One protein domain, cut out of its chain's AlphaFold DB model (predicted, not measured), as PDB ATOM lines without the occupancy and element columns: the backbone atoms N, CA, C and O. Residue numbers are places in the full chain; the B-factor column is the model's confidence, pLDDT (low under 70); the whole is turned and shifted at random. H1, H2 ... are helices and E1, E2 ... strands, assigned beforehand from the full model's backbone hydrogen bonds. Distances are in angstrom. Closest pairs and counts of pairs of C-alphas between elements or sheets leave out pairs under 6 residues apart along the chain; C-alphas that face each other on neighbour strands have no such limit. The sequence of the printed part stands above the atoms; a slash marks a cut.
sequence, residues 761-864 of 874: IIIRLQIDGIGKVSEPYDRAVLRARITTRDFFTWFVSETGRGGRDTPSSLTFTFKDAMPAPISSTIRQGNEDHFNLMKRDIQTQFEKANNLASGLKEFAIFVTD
ATOM      1  N   ILE A 761     -38.303 -97.038  39.600       97.19
ATOM      2  CA  ILE A 761     -36.950 -96.500  39.806       97.19
ATOM      3  C   ILE A 761     -36.948 -95.053  39.321       97.19
ATOM      4  O   ILE A 761     -37.028 -94.817  38.114       97.19
ATOM      5  N   ILE A 762     -36.810 -94.112  40.254       97.75
ATOM      6  CA  ILE A 762     -36.766 -92.676  39.967       97.75
ATOM      7  C   ILE A 762     -35.360 -92.121  40.171       97.75
ATOM      8  O   ILE A 762     -34.607 -92.560  41.046       97.75
ATOM      9  N   ILE A 763     -35.003 -91.120  39.374       98.25
ATOM     10  CA  ILE A 763     -33.702 -90.452  39.431       98.25
ATOM     11  C   ILE A 763     -33.927 -88.980  39.756       98.25
ATOM     12  O   ILE A 763     -34.760 -88.331  39.132       98.25
ATOM     13  N   ARG A 764     -33.189 -88.441  40.728       98.25
ATOM     14  CA  ARG A 764     -33.222 -87.020  41.095       98.25
ATOM     15  C   ARG A 764     -31.818 -86.435  41.023       98.25
ATOM     16  O   ARG A 764     -30.871 -87.018  41.549       98.25
ATOM     17  N   LEU A 765     -31.682 -85.294  40.363       98.31
ATOM     18  CA  LEU A 765     -30.414 -84.590  40.185       98.31
ATOM     19  C   LEU A 765     -30.272 -83.498  41.244       98.31
ATOM     20  O   LEU A 765     -31.262 -82.882  41.632       98.31
ATOM     21  N   GLN A 766     -29.051 -83.228  41.688       97.38
ATOM     22  CA  GLN A 766     -28.733 -82.015  42.436       97.38
ATOM     23  C   GLN A 766     -28.870 -80.787  41.522       97.38
ATOM     24  O   GLN A 766     -28.329 -80.794  40.420       97.38
ATOM     25  N   ILE A 767     -29.577 -79.749  41.972       96.19
ATOM     26  CA  ILE A 767     -29.792 -78.496  41.221       96.19
ATOM     27  C   ILE A 767     -28.939 -77.343  41.771       96.19
ATOM     28  O   ILE A 767     -28.576 -76.446  41.015       96.19
ATOM     29  N   ASP A 768     -28.587 -77.356  43.059       94.12
ATOM     30  CA  ASP A 768     -27.731 -76.336  43.671       94.12
ATOM     31  C   ASP A 768     -26.740 -76.917  44.694       94.12
ATOM     32  O   ASP A 768     -26.819 -78.079  45.107       94.12
ATOM     33  N   GLY A 769     -25.783 -76.089  45.124       90.00
ATOM     34  CA  GLY A 769     -24.776 -76.464  46.121       90.00
ATOM     35  C   GLY A 769     -25.315 -76.576  47.553       90.00
ATOM     36  O   GLY A 769     -24.615 -77.092  48.419       90.00
ATOM     37  N   ILE A 770     -26.554 -76.136  47.806       90.44
ATOM     38  CA  ILE A 770     -27.251 -76.311  49.092       90.44
ATOM     39  C   ILE A 770     -27.791 -77.752  49.202       90.44
ATOM     40  O   ILE A 770     -28.043 -78.251  50.298       90.44
ATOM     41  N   GLY A 771     -27.905 -78.458  48.071       90.69
ATOM     42  CA  GLY A 771     -28.357 -79.845  47.994       90.69
ATOM     43  C   GLY A 771     -29.826 -79.982  47.601       90.69
ATOM     44  O   GLY A 771     -30.407 -81.050  47.794       90.69
ATOM     45  N   LYS A 772     -30.440 -78.930  47.039       95.31
ATOM     46  CA  LYS A 772     -31.770 -79.016  46.428       95.31
ATOM     47  C   LYS A 772     -31.755 -80.034  45.295       95.31
ATOM     48  O   LYS A 772     -30.801 -80.111  44.517       95.31
ATOM     49  N   VAL A 773     -32.839 -80.793  45.186       97.25
ATOM     50  CA  VAL A 773     -32.985 -81.878  44.212       97.25
ATOM     51  C   VAL A 773     -34.079 -81.582  43.195       97.25
ATOM     52  O   VAL A 773     -35.003 -80.815  43.467       97.25
ATOM     53  N   SER A 774     -33.968 -82.201  42.026       98.19
ATOM     54  CA  SER A 774     -34.944 -82.118  40.947       98.19
ATOM     55  C   SER A 774     -36.242 -82.869  41.245       98.19
ATOM     56  O   SER A 774     -36.321 -83.741  42.123       98.19
ATOM     57  N   GLU A 775     -37.234 -82.602  40.399       97.69
ATOM     58  CA  GLU A 775     -38.330 -83.534  40.152       97.69
ATOM     59  C   GLU A 775     -37.822 -84.890  39.621       97.69
ATOM     60  O   GLU A 775     -36.679 -84.980  39.155       97.69
ATOM     61  N   PRO A 776     -38.604 -85.976  39.761       98.00
ATOM     62  CA  PRO A 776     -38.137 -87.314  39.425       98.00
ATOM     63  C   PRO A 776     -38.116 -87.545  37.910       98.00
ATOM     64  O   PRO A 776     -39.122 -87.372  37.224       98.00
ATOM     65  N   TYR A 777     -36.979 -88.016  37.405       98.06
ATOM     66  CA  TYR A 777     -36.818 -88.514  36.041       98.06
ATOM     67  C   TYR A 777     -37.005 -90.041  35.994       98.06
ATOM     68  O   TYR A 777     -36.506 -90.761  36.865       98.06
ATOM     69  N   ASP A 778     -37.666 -90.537  34.942       96.56
ATOM     70  CA  ASP A 778     -37.767 -91.968  34.602       96.56
ATOM     71  C   ASP A 778     -36.358 -92.574  34.426       96.56
ATOM     72  O   ASP A 778     -35.479 -91.989  33.778       96.56
ATOM     73  N   ARG A 779     -36.158 -93.800  34.933       95.81
ATOM     74  CA  ARG A 779     -34.986 -94.672  34.687       95.81
ATOM     75  C   ARG A 779     -34.515 -94.760  33.223       95.81
ATOM     76  O   ARG A 779     -33.389 -95.190  32.967       95.81
ATOM     77  N   ALA A 780     -35.334 -94.349  32.259       95.31
ATOM     78  CA  ALA A 780     -35.008 -94.111  30.861       95.31
ATOM     79  C   ALA A 780     -33.702 -93.320  30.651       95.31
ATOM     80  O   ALA A 780     -32.960 -93.635  29.717       95.31
ATOM     81  N   VAL A 781     -33.373 -92.365  31.528       96.88
ATOM     82  CA  VAL A 781     -32.117 -91.586  31.449       96.88
ATOM     83  C   VAL A 781     -30.859 -92.411  31.790       96.88
ATOM     84  O   VAL A 781     -29.743 -91.974  31.536       96.88
ATOM     85  N   LEU A 782     -31.023 -93.647  32.284       95.56
ATOM     86  CA  LEU A 782     -29.961 -94.646  32.483       95.56
ATOM     87  C   LEU A 782     -30.096 -95.874  31.556       95.56
ATOM     88  O   LEU A 782     -29.536 -96.938  31.834       95.56
ATOM     89  N   ARG A 783     -30.804 -95.747  30.419       93.38
ATOM     90  CA  ARG A 783     -30.892 -96.798  29.382       93.38
ATOM     91  C   ARG A 783     -29.510 -97.328  28.987       93.38
ATOM     92  O   ARG A 783     -28.549 -96.578  28.843       93.38
ATOM     93  N   ALA A 784     -29.431 -98.630  28.704       87.00
ATOM     94  CA  ALA A 784     -28.174 -99.337  28.437       87.00
ATOM     95  C   ALA A 784     -27.267 -98.669  27.380       87.00
ATOM     96  O   ALA A 784     -26.050 -98.688  27.544       87.00
ATOM     97  N   ARG A 785     -27.855 -98.048  26.343       93.12
ATOM     98  CA  ARG A 785     -27.145 -97.362  25.244       93.12
ATOM     99  C   ARG A 785     -26.523 -96.006  25.613       93.12
ATOM    100  O   ARG A 785     -25.712 -95.518  24.838       93.12
ATOM    101  N   ILE A 786     -26.908 -95.394  26.733       96.94
ATOM    102  CA  ILE A 786     -26.397 -94.080  27.153       96.94
ATOM    103  C   ILE A 786     -24.974 -94.258  27.693       96.94
ATOM    104  O   ILE A 786     -24.757 -95.078  28.599       96.94
ATOM    105  N   THR A 787     -24.015 -93.515  27.134       97.50
ATOM    106  CA  THR A 787     -22.627 -93.489  27.626       97.50
ATOM    107  C   THR A 787     -22.483 -92.539  28.813       97.50
ATOM    108  O   THR A 787     -23.334 -91.687  29.070       97.50
ATOM    109  N   THR A 788     -21.376 -92.661  29.533       97.62
ATOM    110  CA  THR A 788     -21.016 -91.785  30.650       97.62
ATOM    111  C   THR A 788     -20.845 -90.350  30.162       97.62
ATOM    112  O   THR A 788     -21.255 -89.417  30.845       97.62
ATOM    113  N   ARG A 789     -20.291 -90.143  28.959       96.88
ATOM    114  CA  ARG A 789     -20.177 -88.801  28.367       96.88
ATOM    115  C   ARG A 789     -21.551 -88.190  28.083       96.88
ATOM    116  O   ARG A 789     -21.777 -87.031  28.426       96.88
ATOM    117  N   ASP A 790     -22.460 -88.955  27.483       97.31
ATOM    118  CA  ASP A 790     -23.795 -88.457  27.128       97.31
ATOM    119  C   ASP A 790     -24.623 -88.159  28.391       97.31
ATOM    120  O   ASP A 790     -25.223 -87.092  28.489       97.31
ATOM    121  N   PHE A 791     -24.567 -89.033  29.407       97.81
ATOM    122  CA  PHE A 791     -25.210 -88.797  30.705       97.81
ATOM    123  C   PHE A 791     -24.668 -87.550  31.417       97.81
ATOM    124  O   PHE A 791     -25.441 -86.770  31.963       97.81
ATOM    125  N   PHE A 792     -23.351 -87.326  31.398       97.44
ATOM    126  CA  PHE A 792     -22.754 -86.129  32.002       97.44
ATOM    127  C   PHE A 792     -23.135 -84.852  31.243       97.44
ATOM    128  O   PHE A 792     -23.301 -83.806  31.859       97.44
ATOM    129  N   THR A 793     -23.302 -84.942  29.922       96.50
ATOM    130  CA  THR A 793     -23.748 -83.816  29.088       96.50
ATOM    131  C   THR A 793     -25.204 -83.474  29.412       96.50
ATOM    132  O   THR A 793     -25.532 -82.308  29.607       96.50
ATOM    133  N   TRP A 794     -26.050 -84.497  29.568       97.38
ATOM    134  CA  TRP A 794     -27.441 -84.358  29.994       97.38
ATOM    135  C   TRP A 794     -27.574 -83.789  31.418       97.38
ATOM    136  O   TRP A 794     -28.289 -82.809  31.618       97.38
ATOM    137  N   PHE A 795     -26.822 -84.319  32.391       97.44
ATOM    138  CA  PHE A 795     -26.769 -83.782  33.757       97.44
ATOM    139  C   PHE A 795     -26.437 -82.286  33.753       97.44
ATOM    140  O   PHE A 795     -27.089 -81.498  34.432       97.44
ATOM    141  N   VAL A 796     -25.446 -81.881  32.954       96.62
ATOM    142  CA  VAL A 796     -25.049 -80.479  32.794       96.62
ATOM    143  C   VAL A 796     -26.181 -79.613  32.225       96.62
ATOM    144  O   VAL A 796     -26.384 -78.507  32.726       96.62
ATOM    145  N   SER A 797     -26.935 -80.093  31.229       96.06
ATOM    146  CA  SER A 797     -28.048 -79.327  30.650       96.06
ATOM    147  C   SER A 797     -29.261 -79.197  31.577       96.06
ATOM    148  O   SER A 797     -29.859 -78.128  31.615       96.06
ATOM    149  N   GLU A 798     -29.608 -80.235  32.345       96.88
ATOM    150  CA  GLU A 798     -30.751 -80.193  33.277       96.88
ATOM    151  C   GLU A 798     -30.468 -79.331  34.515       96.88
ATOM    152  O   GLU A 798     -31.346 -78.643  35.025       96.88
ATOM    153  N   THR A 799     -29.233 -79.381  35.023       96.06
ATOM    154  CA  THR A 799     -28.853 -78.735  36.292       96.06
ATOM    155  C   THR A 799     -28.294 -77.324  36.117       96.06
ATOM    156  O   THR A 799     -27.986 -76.659  37.102       96.06
ATOM    157  N   GLY A 800     -28.084 -76.875  34.875       93.75
ATOM    158  CA  GLY A 800     -27.398 -75.619  34.566       93.75
ATOM    159  C   GLY A 800     -25.905 -75.606  34.927       93.75
ATOM    160  O   GLY A 800     -25.233 -74.601  34.697       93.75
ATOM    161  N   ARG A 801     -25.346 -76.708  35.453       87.56
ATOM    162  CA  ARG A 801     -23.963 -76.803  35.955       87.56
ATOM    163  C   ARG A 801     -22.921 -76.965  34.834       87.56
ATOM    164  O   ARG A 801     -22.032 -77.815  34.889       87.56
ATOM    165  N   GLY A 802     -23.065 -76.151  33.792       74.75
ATOM    166  CA  GLY A 802     -22.303 -76.163  32.541       74.75
ATOM    167  C   GLY A 802     -21.438 -74.930  32.328       74.75
ATOM    168  O   GLY A 802     -21.306 -74.477  31.195       74.75
ATOM    169  N   GLY A 803     -20.899 -74.363  33.410       82.19
ATOM    170  CA  GLY A 803     -19.927 -73.272  33.348       82.19
ATOM    171  C   GLY A 803     -18.575 -73.726  32.780       82.19
ATOM    172  O   GLY A 803     -18.482 -74.638  31.962       82.19
ATOM    173  N   ARG A 804     -17.486 -73.099  33.235       76.12
ATOM    174  CA  ARG A 804     -16.128 -73.466  32.785       76.12
ATOM    175  C   ARG A 804     -15.730 -74.885  33.206       76.12
ATOM    176  O   ARG A 804     -15.003 -75.554  32.475       76.12
ATOM    177  N   ASP A 805     -16.251 -75.341  34.341       86.06
ATOM    178  CA  ASP A 805     -15.841 -76.567  35.015       86.06
ATOM    179  C   ASP A 805     -16.965 -77.612  34.990       86.06
ATOM    180  O   ASP A 805     -17.763 -77.750  35.918       86.06
ATOM    181  N   THR A 806     -17.035 -78.361  33.888       92.00
ATOM    182  CA  THR A 806     -17.952 -79.510  33.782       92.00
ATOM    183  C   THR A 806     -17.611 -80.593  34.821       92.00
ATOM    184  O   THR A 806     -16.431 -80.810  35.115       92.00
ATOM    185  N   PRO A 807     -18.610 -81.304  35.386       95.94
ATOM    186  CA  PRO A 807     -18.397 -82.335  36.401       95.94
ATOM    187  C   PRO A 807     -17.398 -83.402  35.932       95.94
ATOM    188  O   PRO A 807     -17.684 -84.189  35.034       95.94
ATOM    189  N   SER A 808     -16.230 -83.490  36.577       96.12
ATOM    190  CA  SER A 808     -15.258 -84.562  36.286       96.12
ATOM    191  C   SER A 808     -15.683 -85.926  36.857       96.12
ATOM    192  O   SER A 808     -15.177 -86.977  36.443       96.12
ATOM    193  N   SER A 809     -16.637 -85.925  37.795       97.44
ATOM    194  CA  SER A 809     -17.241 -87.117  38.387       97.44
ATOM    195  C   SER A 809     -18.599 -86.814  39.016       97.44
ATOM    196  O   SER A 809     -18.727 -85.786  39.666       97.44
ATOM    197  N   LEU A 810     -19.549 -87.745  38.931       98.12
ATOM    198  CA  LEU A 810     -20.853 -87.669  39.598       98.12
ATOM    199  C   LEU A 810     -21.005 -88.825  40.590       98.12
ATOM    200  O   LEU A 810     -20.504 -89.926  40.349       98.12
ATOM    201  N   THR A 811     -21.694 -88.583  41.702       97.81
ATOM    202  CA  THR A 811     -21.968 -89.571  42.752       97.81
ATOM    203  C   THR A 811     -23.431 -89.986  42.706       97.81
ATOM    204  O   THR A 811     -24.327 -89.172  42.895       97.81
ATOM    205  N   PHE A 812     -23.661 -91.275  42.472       98.06
ATOM    206  CA  PHE A 812     -24.977 -91.899  42.419       98.06
ATOM    207  C   PHE A 812     -25.249 -92.561  43.766       98.06
ATOM    208  O   PHE A 812     -24.543 -93.498  44.137       98.06
ATOM    209  N   THR A 813     -26.244 -92.073  44.506       97.31
ATOM    210  CA  THR A 813     -26.615 -92.569  45.837       97.31
ATOM    211  C   THR A 813     -27.991 -93.213  45.787       97.31
ATOM    212  O   THR A 813     -28.997 -92.538  45.577       97.31
ATOM    213  N   PHE A 814     -28.036 -94.528  45.983       96.69
ATOM    214  CA  PHE A 814     -29.264 -95.311  46.056       96.69
ATOM    215  C   PHE A 814     -29.826 -95.156  47.474       96.69
ATOM    216  O   PHE A 814     -29.324 -95.785  48.408       96.69
ATOM    217  N   LYS A 815     -30.813 -94.271  47.654       92.75
ATOM    218  CA  LYS A 815     -31.338 -93.900  48.980       92.75
ATOM    219  C   LYS A 815     -31.994 -95.087  49.680       92.75
ATOM    220  O   LYS A 815     -31.744 -95.314  50.858       92.75
ATOM    221  N   ASP A 816     -32.785 -95.851  48.939       90.44
ATOM    222  CA  ASP A 816     -33.624 -96.927  49.476       90.44
ATOM    223  C   ASP A 816     -32.947 -98.310  49.342       90.44
ATOM    224  O   ASP A 816     -33.591 -99.357  49.418       90.44
ATOM    225  N   ALA A 817     -31.623 -98.330  49.136       81.00
ATOM    226  CA  ALA A 817     -30.818 -99.545  49.196       81.00
ATOM    227  C   ALA A 817     -30.630-100.006  50.652       81.00
ATOM    228  O   ALA A 817     -30.346 -99.211  51.546       81.00
ATOM    229  N   MET A 818     -30.769-101.312  50.882       78.44
ATOM    230  CA  MET A 818     -30.795-101.896  52.227       78.44
ATOM    231  C   MET A 818     -29.464-102.571  52.606       78.44
ATOM    232  O   MET A 818     -28.855-103.236  51.765       78.44
ATOM    233  N   PRO A 819     -29.020-102.471  53.877       78.38
ATOM    234  CA  PRO A 819     -29.705-101.829  55.008       78.38
ATOM    235  C   PRO A 819     -29.378-100.335  55.183       78.38
ATOM    236  O   PRO A 819     -29.853 -99.724  56.135       78.38
ATOM    237  N   ALA A 820     -28.541 -99.758  54.318       83.00
ATOM    238  CA  ALA A 820     -28.153 -98.351  54.352       83.00
ATOM    239  C   ALA A 820     -27.837 -97.849  52.928       83.00
ATOM    240  O   ALA A 820     -27.391 -98.660  52.106       83.00
ATOM    241  N   PRO A 821     -27.998 -96.538  52.643       87.81
ATOM    242  CA  PRO A 821     -27.792 -95.979  51.311       87.81
ATOM    243  C   PRO A 821     -26.425 -96.326  50.712       87.81
ATOM    244  O   PRO A 821     -25.385 -96.170  51.356       87.81
ATOM    245  N   ILE A 822     -26.422 -96.764  49.452       92.00
ATOM    246  CA  ILE A 822     -25.205 -97.155  48.728       92.00
ATOM    247  C   ILE A 822     -24.844 -96.042  47.748       92.00
ATOM    248  O   ILE A 822     -25.641 -95.714  46.872       92.00
ATOM    249  N   SER A 823     -23.642 -95.476  47.875       95.44
ATOM    250  CA  SER A 823     -23.121 -94.450  46.968       95.44
ATOM    251  C   SER A 823     -21.979 -94.972  46.092       95.44
ATOM    252  O   SER A 823     -21.085 -95.677  46.563       95.44
ATOM    253  N   SER A 824     -21.986 -94.601  44.809       95.81
ATOM    254  CA  SER A 824     -20.877 -94.837  43.881       95.81
ATOM    255  C   SER A 824     -20.524 -93.576  43.094       95.81
ATOM    256  O   SER A 824     -21.383 -92.973  42.451       95.81
ATOM    257  N   THR A 825     -19.249 -93.184  43.125       97.62
ATOM    258  CA  THR A 825     -18.725 -92.032  42.379       97.62
ATOM    259  C   THR A 825     -18.085 -92.493  41.073       97.62
ATOM    260  O   THR A 825     -17.133 -93.278  41.053       97.62
ATOM    261  N   ILE A 826     -18.602 -91.986  39.958       97.75
ATOM    262  CA  ILE A 826     -18.236 -92.375  38.595       97.75
ATOM    263  C   ILE A 826     -17.546 -91.184  37.942       97.75
ATOM    264  O   ILE A 826     -18.027 -90.062  38.052       97.75
ATOM    265  N   ARG A 827     -16.403 -91.404  37.286       97.38
ATOM    266  CA  ARG A 827     -15.660 -90.347  36.578       97.38
ATOM    267  C   ARG A 827     -16.136 -90.256  35.131       97.38
ATOM    268  O   ARG A 827     -16.468 -91.287  34.545       97.38
ATOM    269  N   GLN A 828     -16.135 -89.056  34.555       96.94
ATOM    270  CA  GLN A 828     -16.537 -88.848  33.162       96.94
ATOM    271  C   GLN A 828     -15.718 -89.758  32.223       96.94
ATOM    272  O   GLN A 828     -14.501 -89.873  32.363       96.94
ATOM    273  N   GLY A 829     -16.394 -90.452  31.302       95.62
ATOM    274  CA  GLY A 829     -15.776 -91.412  30.374       95.62
ATOM    275  C   GLY A 829     -15.394 -92.781  30.964       95.62
ATOM    276  O   GLY A 829     -14.869 -93.619  30.233       95.62
ATOM    277  N   ASN A 830     -15.658 -93.061  32.249       97.31
ATOM    278  CA  ASN A 830     -15.457 -94.398  32.826       97.31
ATOM    279  C   ASN A 830     -16.659 -95.318  32.536       97.31
ATOM    280  O   ASN A 830     -17.451 -95.652  33.424       97.31
ATOM    281  N   GLU A 831     -16.775 -95.723  31.270       97.69
ATOM    282  CA  GLU A 831     -17.896 -96.519  30.763       97.69
ATOM    283  C   GLU A 831     -18.054 -97.868  31.474       97.69
ATOM    284  O   GLU A 831     -19.180 -98.295  31.729       97.69
ATOM    285  N   ASP A 832     -16.961 -98.535  31.851       96.00
ATOM    286  CA  ASP A 832     -17.033 -99.813  32.566       96.00
ATOM    287  C   ASP A 832     -17.655 -99.652  33.957       96.00
ATOM    288  O   ASP A 832     -18.515-100.449  34.343       96.00
ATOM    289  N   HIS A 833     -17.295 -98.595  34.695       96.94
ATOM    290  CA  HIS A 833     -17.899 -98.326  35.999       96.94
ATOM    291  C   HIS A 833     -19.372 -97.905  35.866       96.94
ATOM    292  O   HIS A 833     -20.214 -98.376  36.630       96.94
ATOM    293  N   PHE A 834     -19.718 -97.112  34.847       97.62
ATOM    294  CA  PHE A 834     -21.106 -96.733  34.560       97.62
ATOM    295  C   PHE A 834     -21.973 -97.935  34.149       97.62
ATOM    296  O   PHE A 834     -23.101 -98.090  34.622       97.62
ATOM    297  N   ASN A 835     -21.437 -98.857  33.347       95.69
ATOM    298  CA  ASN A 835     -22.099-100.112  32.977       95.69
ATOM    299  C   ASN A 835     -22.120-101.154  34.113       95.69
ATOM    300  O   ASN A 835     -22.908-102.105  34.064       95.69
ATOM    301  N   LEU A 836     -21.282-101.011  35.144       93.94
ATOM    302  CA  LEU A 836     -21.374-101.787  36.383       93.94
ATOM    303  C   LEU A 836     -22.477-101.225  37.295       93.94
ATOM    304  O   LEU A 836     -23.361-101.975  37.697       93.94
ATOM    305  N   MET A 837     -22.504 -99.907  37.515       96.88
ATOM    306  CA  MET A 837     -23.555 -99.218  38.276       96.88
ATOM    307  C   MET A 837     -24.952 -99.440  37.674       96.88
ATOM    308  O   MET A 837     -25.874 -99.788  38.408       96.88
ATOM    309  N   LYS A 838     -25.116 -99.340  36.344       95.62
ATOM    310  CA  LYS A 838     -26.400 -99.619  35.662       95.62
ATOM    311  C   LYS A 838     -26.942-101.036  35.934       95.62
ATOM    312  O   LYS A 838     -28.149-101.240  35.858       95.62
ATOM    313  N   ARG A 839     -26.083-102.010  36.275       94.75
ATOM    314  CA  ARG A 839     -26.486-103.372  36.688       94.75
ATOM    315  C   ARG A 839     -26.725-103.496  38.192       94.75
ATOM    316  O   ARG A 839     -27.640-104.210  38.601       94.75
ATOM    317  N   ASP A 840     -25.935-102.803  39.009       93.81
ATOM    318  CA  ASP A 840     -26.138-102.802  40.459       93.81
ATOM    319  C   ASP A 840     -27.470-102.136  40.835       93.81
ATOM    320  O   ASP A 840     -28.201-102.696  41.639       93.81
ATOM    321  N   ILE A 841     -27.877-101.049  40.165       95.44
ATOM    322  CA  ILE A 841     -29.187-100.395  40.365       95.44
ATOM    323  C   ILE A 841     -30.349-101.398  40.350       95.44
ATOM    324  O   ILE A 841     -31.120-101.449  41.305       95.44
ATOM    325  N   GLN A 842     -30.445-102.235  39.312       93.88
ATOM    326  CA  GLN A 842     -31.489-103.263  39.208       93.88
ATOM    327  C   GLN A 842     -31.371-104.299  40.342       93.88
ATOM    328  O   GLN A 842     -32.370-104.703  40.931       93.88
ATOM    329  N   THR A 843     -30.140-104.666  40.702       94.50
ATOM    330  CA  THR A 843     -29.838-105.628  41.774       94.50
ATOM    331  C   THR A 843     -30.211-105.093  43.165       94.50
ATOM    332  O   THR A 843     -30.661-105.855  44.020       94.50
ATOM    333  N   GLN A 844     -30.028-103.794  43.428       94.38
ATOM    334  CA  GLN A 844     -30.399-103.158  44.697       94.38
ATOM    335  C   GLN A 844     -31.900-102.848  44.756       94.38
ATOM    336  O   GLN A 844     -32.505-103.039  45.809       94.38
ATOM    337  N   PHE A 845     -32.516-102.473  43.631       95.62
ATOM    338  CA  PHE A 845     -33.967-102.331  43.487       95.62
ATOM    339  C   PHE A 845     -34.707-103.636  43.818       95.62
ATOM    340  O   PHE A 845     -35.624-103.640  44.638       95.62
ATOM    341  N   GLU A 846     -34.275-104.764  43.244       94.56
ATOM    342  CA  GLU A 846     -34.875-106.077  43.512       94.56
ATOM    343  C   GLU A 846     -34.737-106.479  44.987       94.56
ATOM    344  O   GLU A 846     -35.706-106.943  45.588       94.56
ATOM    345  N   LYS A 847     -33.576-106.240  45.614       92.94
ATOM    346  CA  LYS A 847     -33.397-106.449  47.064       92.94
ATOM    347  C   LYS A 847     -34.328-105.561  47.889       92.94
ATOM    348  O   LYS A 847     -34.958-106.063  48.813       92.94
ATOM    349  N   ALA A 848     -34.418-104.269  47.571       94.50
ATOM    350  CA  ALA A 848     -35.253-103.322  48.304       94.50
ATOM    351  C   ALA A 848     -36.739-103.701  48.218       94.50
ATOM    352  O   ALA A 848     -37.396-103.800  49.248       94.50
ATOM    353  N   ASN A 849     -37.243-104.023  47.023       94.31
ATOM    354  CA  ASN A 849     -38.618-104.487  46.825       94.31
ATOM    355  C   ASN A 849     -38.913-105.823  47.544       94.31
ATOM    356  O   ASN A 849     -39.977-105.981  48.136       94.31
ATOM    357  N   ASN A 850     -37.964-106.766  47.547       92.50
ATOM    358  CA  ASN A 850     -38.109-108.042  48.259       92.50
ATOM    359  C   ASN A 850     -38.090-107.894  49.795       92.50
ATOM    360  O   ASN A 850     -38.588-108.776  50.492       92.50
ATOM    361  N   LEU A 851     -37.510-106.810  50.325       92.31
ATOM    362  CA  LEU A 851     -37.459-106.515  51.763       92.31
ATOM    363  C   LEU A 851     -38.604-105.602  52.229       92.31
ATOM    364  O   LEU A 851     -39.101-105.765  53.340       92.31
ATOM    365  N   ALA A 852     -39.027-104.656  51.391       91.38
ATOM    366  CA  ALA A 852     -40.080-103.688  51.666       91.38
ATOM    367  C   ALA A 852     -41.262-103.902  50.705       91.38
ATOM    368  O   ALA A 852     -41.463-103.144  49.756       91.38
ATOM    369  N   SER A 853     -42.067-104.941  50.953       87.19
ATOM    370  CA  SER A 853     -43.271-105.232  50.168       87.19
ATOM    371  C   SER A 853     -44.282-104.086  50.290       87.19
ATOM    372  O   SER A 853     -44.963-103.957  51.308       87.19
ATOM    373  N   GLY A 854     -44.355-103.246  49.254       90.62
ATOM    374  CA  GLY A 854     -45.087-101.973  49.256       90.62
ATOM    375  C   GLY A 854     -44.218-100.732  48.990       90.62
ATOM    376  O   GLY A 854     -44.733 -99.616  49.064       90.62
ATOM    377  N   LEU A 855     -42.929-100.902  48.664       94.44
ATOM    378  CA  LEU A 855     -42.073 -99.851  48.100       94.44
ATOM    379  C   LEU A 855     -42.772 -99.205  46.887       94.44
ATOM    380  O   LEU A 855     -43.191 -99.908  45.971       94.44
ATOM    381  N   LYS A 856     -42.921 -97.875  46.883       95.12
ATOM    382  CA  LYS A 856     -43.553 -97.130  45.772       95.12
ATOM    383  C   LYS A 856     -42.530 -96.620  44.763       95.12
ATOM    384  O   LYS A 856     -42.706 -96.774  43.561       95.12
ATOM    385  N   GLU A 857     -41.458 -96.033  45.279       96.12
ATOM    386  CA  GLU A 857     -40.340 -95.485  44.520       96.12
ATOM    387  C   GLU A 857     -39.022 -96.018  45.097       96.12
ATOM    388  O   GLU A 857     -38.924 -96.280  46.295       96.12
ATOM    389  N   PHE A 858     -38.018 -96.179  44.242       97.25
ATOM    390  CA  PHE A 858     -36.629 -96.446  44.608       97.25
ATOM    391  C   PHE A 858     -35.780 -95.306  44.049       97.25
ATOM    392  O   PHE A 858     -35.605 -95.195  42.831       97.25
ATOM    393  N   ALA A 859     -35.311 -94.426  44.928       97.56
ATOM    394  CA  ALA A 859     -34.764 -93.135  44.552       97.56
ATOM    395  C   ALA A 859     -33.233 -93.146  44.437       97.56
ATOM    396  O   ALA A 859     -32.496 -93.478  45.374       97.56
ATOM    397  N   ILE A 860     -32.752 -92.719  43.271       98.19
ATOM    398  CA  ILE A 860     -31.334 -92.564  42.946       98.19
ATOM    399  C   ILE A 860     -31.013 -91.074  42.886       98.19
ATOM    400  O   ILE A 860     -31.482 -90.366  41.997       98.19
ATOM    401  N   PHE A 861     -30.187 -90.604  43.813       98.12
ATOM    402  CA  PHE A 861     -29.736 -89.216  43.862       98.12
ATOM    403  C   PHE A 861     -28.407 -89.073  43.131       98.12
ATOM    404  O   PHE A 861     -27.469 -89.817  43.414       98.12
ATOM    405  N   VAL A 862     -28.324 -88.122  42.204       98.19
ATOM    406  CA  VAL A 862     -27.120 -87.836  41.417       98.19
ATOM    407  C   VAL A 862     -26.589 -86.466  41.823       98.19
ATOM    408  O   VAL A 862     -27.201 -85.442  41.528       98.19
ATOM    409  N   THR A 863     -25.457 -86.457  42.521       97.62
ATOM    410  CA  THR A 863     -24.797 -85.254  43.053       97.62
ATOM    411  C   THR A 863     -23.425 -85.056  42.411       97.62
ATOM    412  O   THR A 863     -22.798 -86.024  41.972       97.62
ATOM    413  N   ASP A 864     -22.909 -83.824  42.382       96.62
ATOM    414  CA  ASP A 864     -21.481 -83.599  42.106       96.62
ATOM    415  C   ASP A 864     -20.725 -83.407  43.434       96.62
ATOM    416  O   ASP A 864     -21.071 -82.520  44.214       96.62
TER     417      ASP A 864
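Overview. This is residues 761 to 864 of the 874 residues of the protein "Zn(2)-C6 fungal-type domain-containing protein" of Cadophora sp. DSE1049 (UniProt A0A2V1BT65). A strongly twisted sheet of four strands has two helices over one face: the long H3 runs along the strands, and the shorter H2 crosses them near one end of H3, while the opposite face has no named helix. The small H1 is near both H2 and H3 and only grazes the sheet. The printed part has 104 residues, with three named helices and four named strands in the order E1, H1, H2, E2, E3, H3, E4. The mixed sheet runs E1, E4, E2, E3, with E1 and E4 parallel and the other neighbours antiparallel; the class is mixed, helices and strands. The whole is compact, with a radius of gyration of the C-alphas of 13.5 A and spans of 45 by 30 by 21 A.

Along the chain. E1, residues 761 to 765, begins at C-alpha 761 (-36.950, -96.500, 39.806) and is 13.6 A long. H1 is residues 779 to 782, 5.5 A, and H2 is residues 788 to 799, 16.2 A. E2, residues 809 to 814, spans 16.4 A, and E3, residues 822 to 827, spans 16.9 A. H3, residues 831 to 851, is 30.4 A long and begins at C-alpha 831 (-17.896, -96.519, 30.763). E4, residues 857 to 863, is 18.7 A long and ends at C-alpha 863 (-24.797, -85.254, 43.053).

Arrangement. Edge strand E1 is parallel to E4, with N 764 and O 860 2.9 A apart. E4 is antiparallel to E2, with N 813 and O 861 2.8 A apart. E2 and edge strand E3 form a hairpin, with N 812 and O 824 2.8 A apart; these pairs are within hydrogen-bond range. E3, H3 and E4 form a split strand-helix-strand unit, two strands running the same way with E2 between them, and its crossover is right-handed. H3 and H2 are on the same face of the sheet, in two layers, helices over one face. H3 has a height over the sheet of 8.7 A and runs along the strands, at 2 degrees to E2 on the local plane; its closest C-alphas to E3 are those of His 833 and Ile 826, 6.5 A apart. H2, at a height over the sheet of 9.5 A, runs across the strands, at 89 degrees to E4 on the local plane. H2 and H3 are close but not clearly touching, their closest C-alphas, of Thr 788 and Glu 831, 5.7 A apart. In H2 every O i to N i+4 pair is within hydrogen-bond range, in H3 15 of 17; H1 is too short for such a pair.

Size, cuts and confidence. The C-alphas of Arg 804 and Ser 853, the two farthest apart, are 45.3 A from each other. The printed part has no cut. The link from E1 to H1, 13 residues, is long; within it residues 777 to 778 pair antiparallel with residues 762 to 763 of E1. The mean pLDDT of the printed part is 94.3, and no printed residue is under 70.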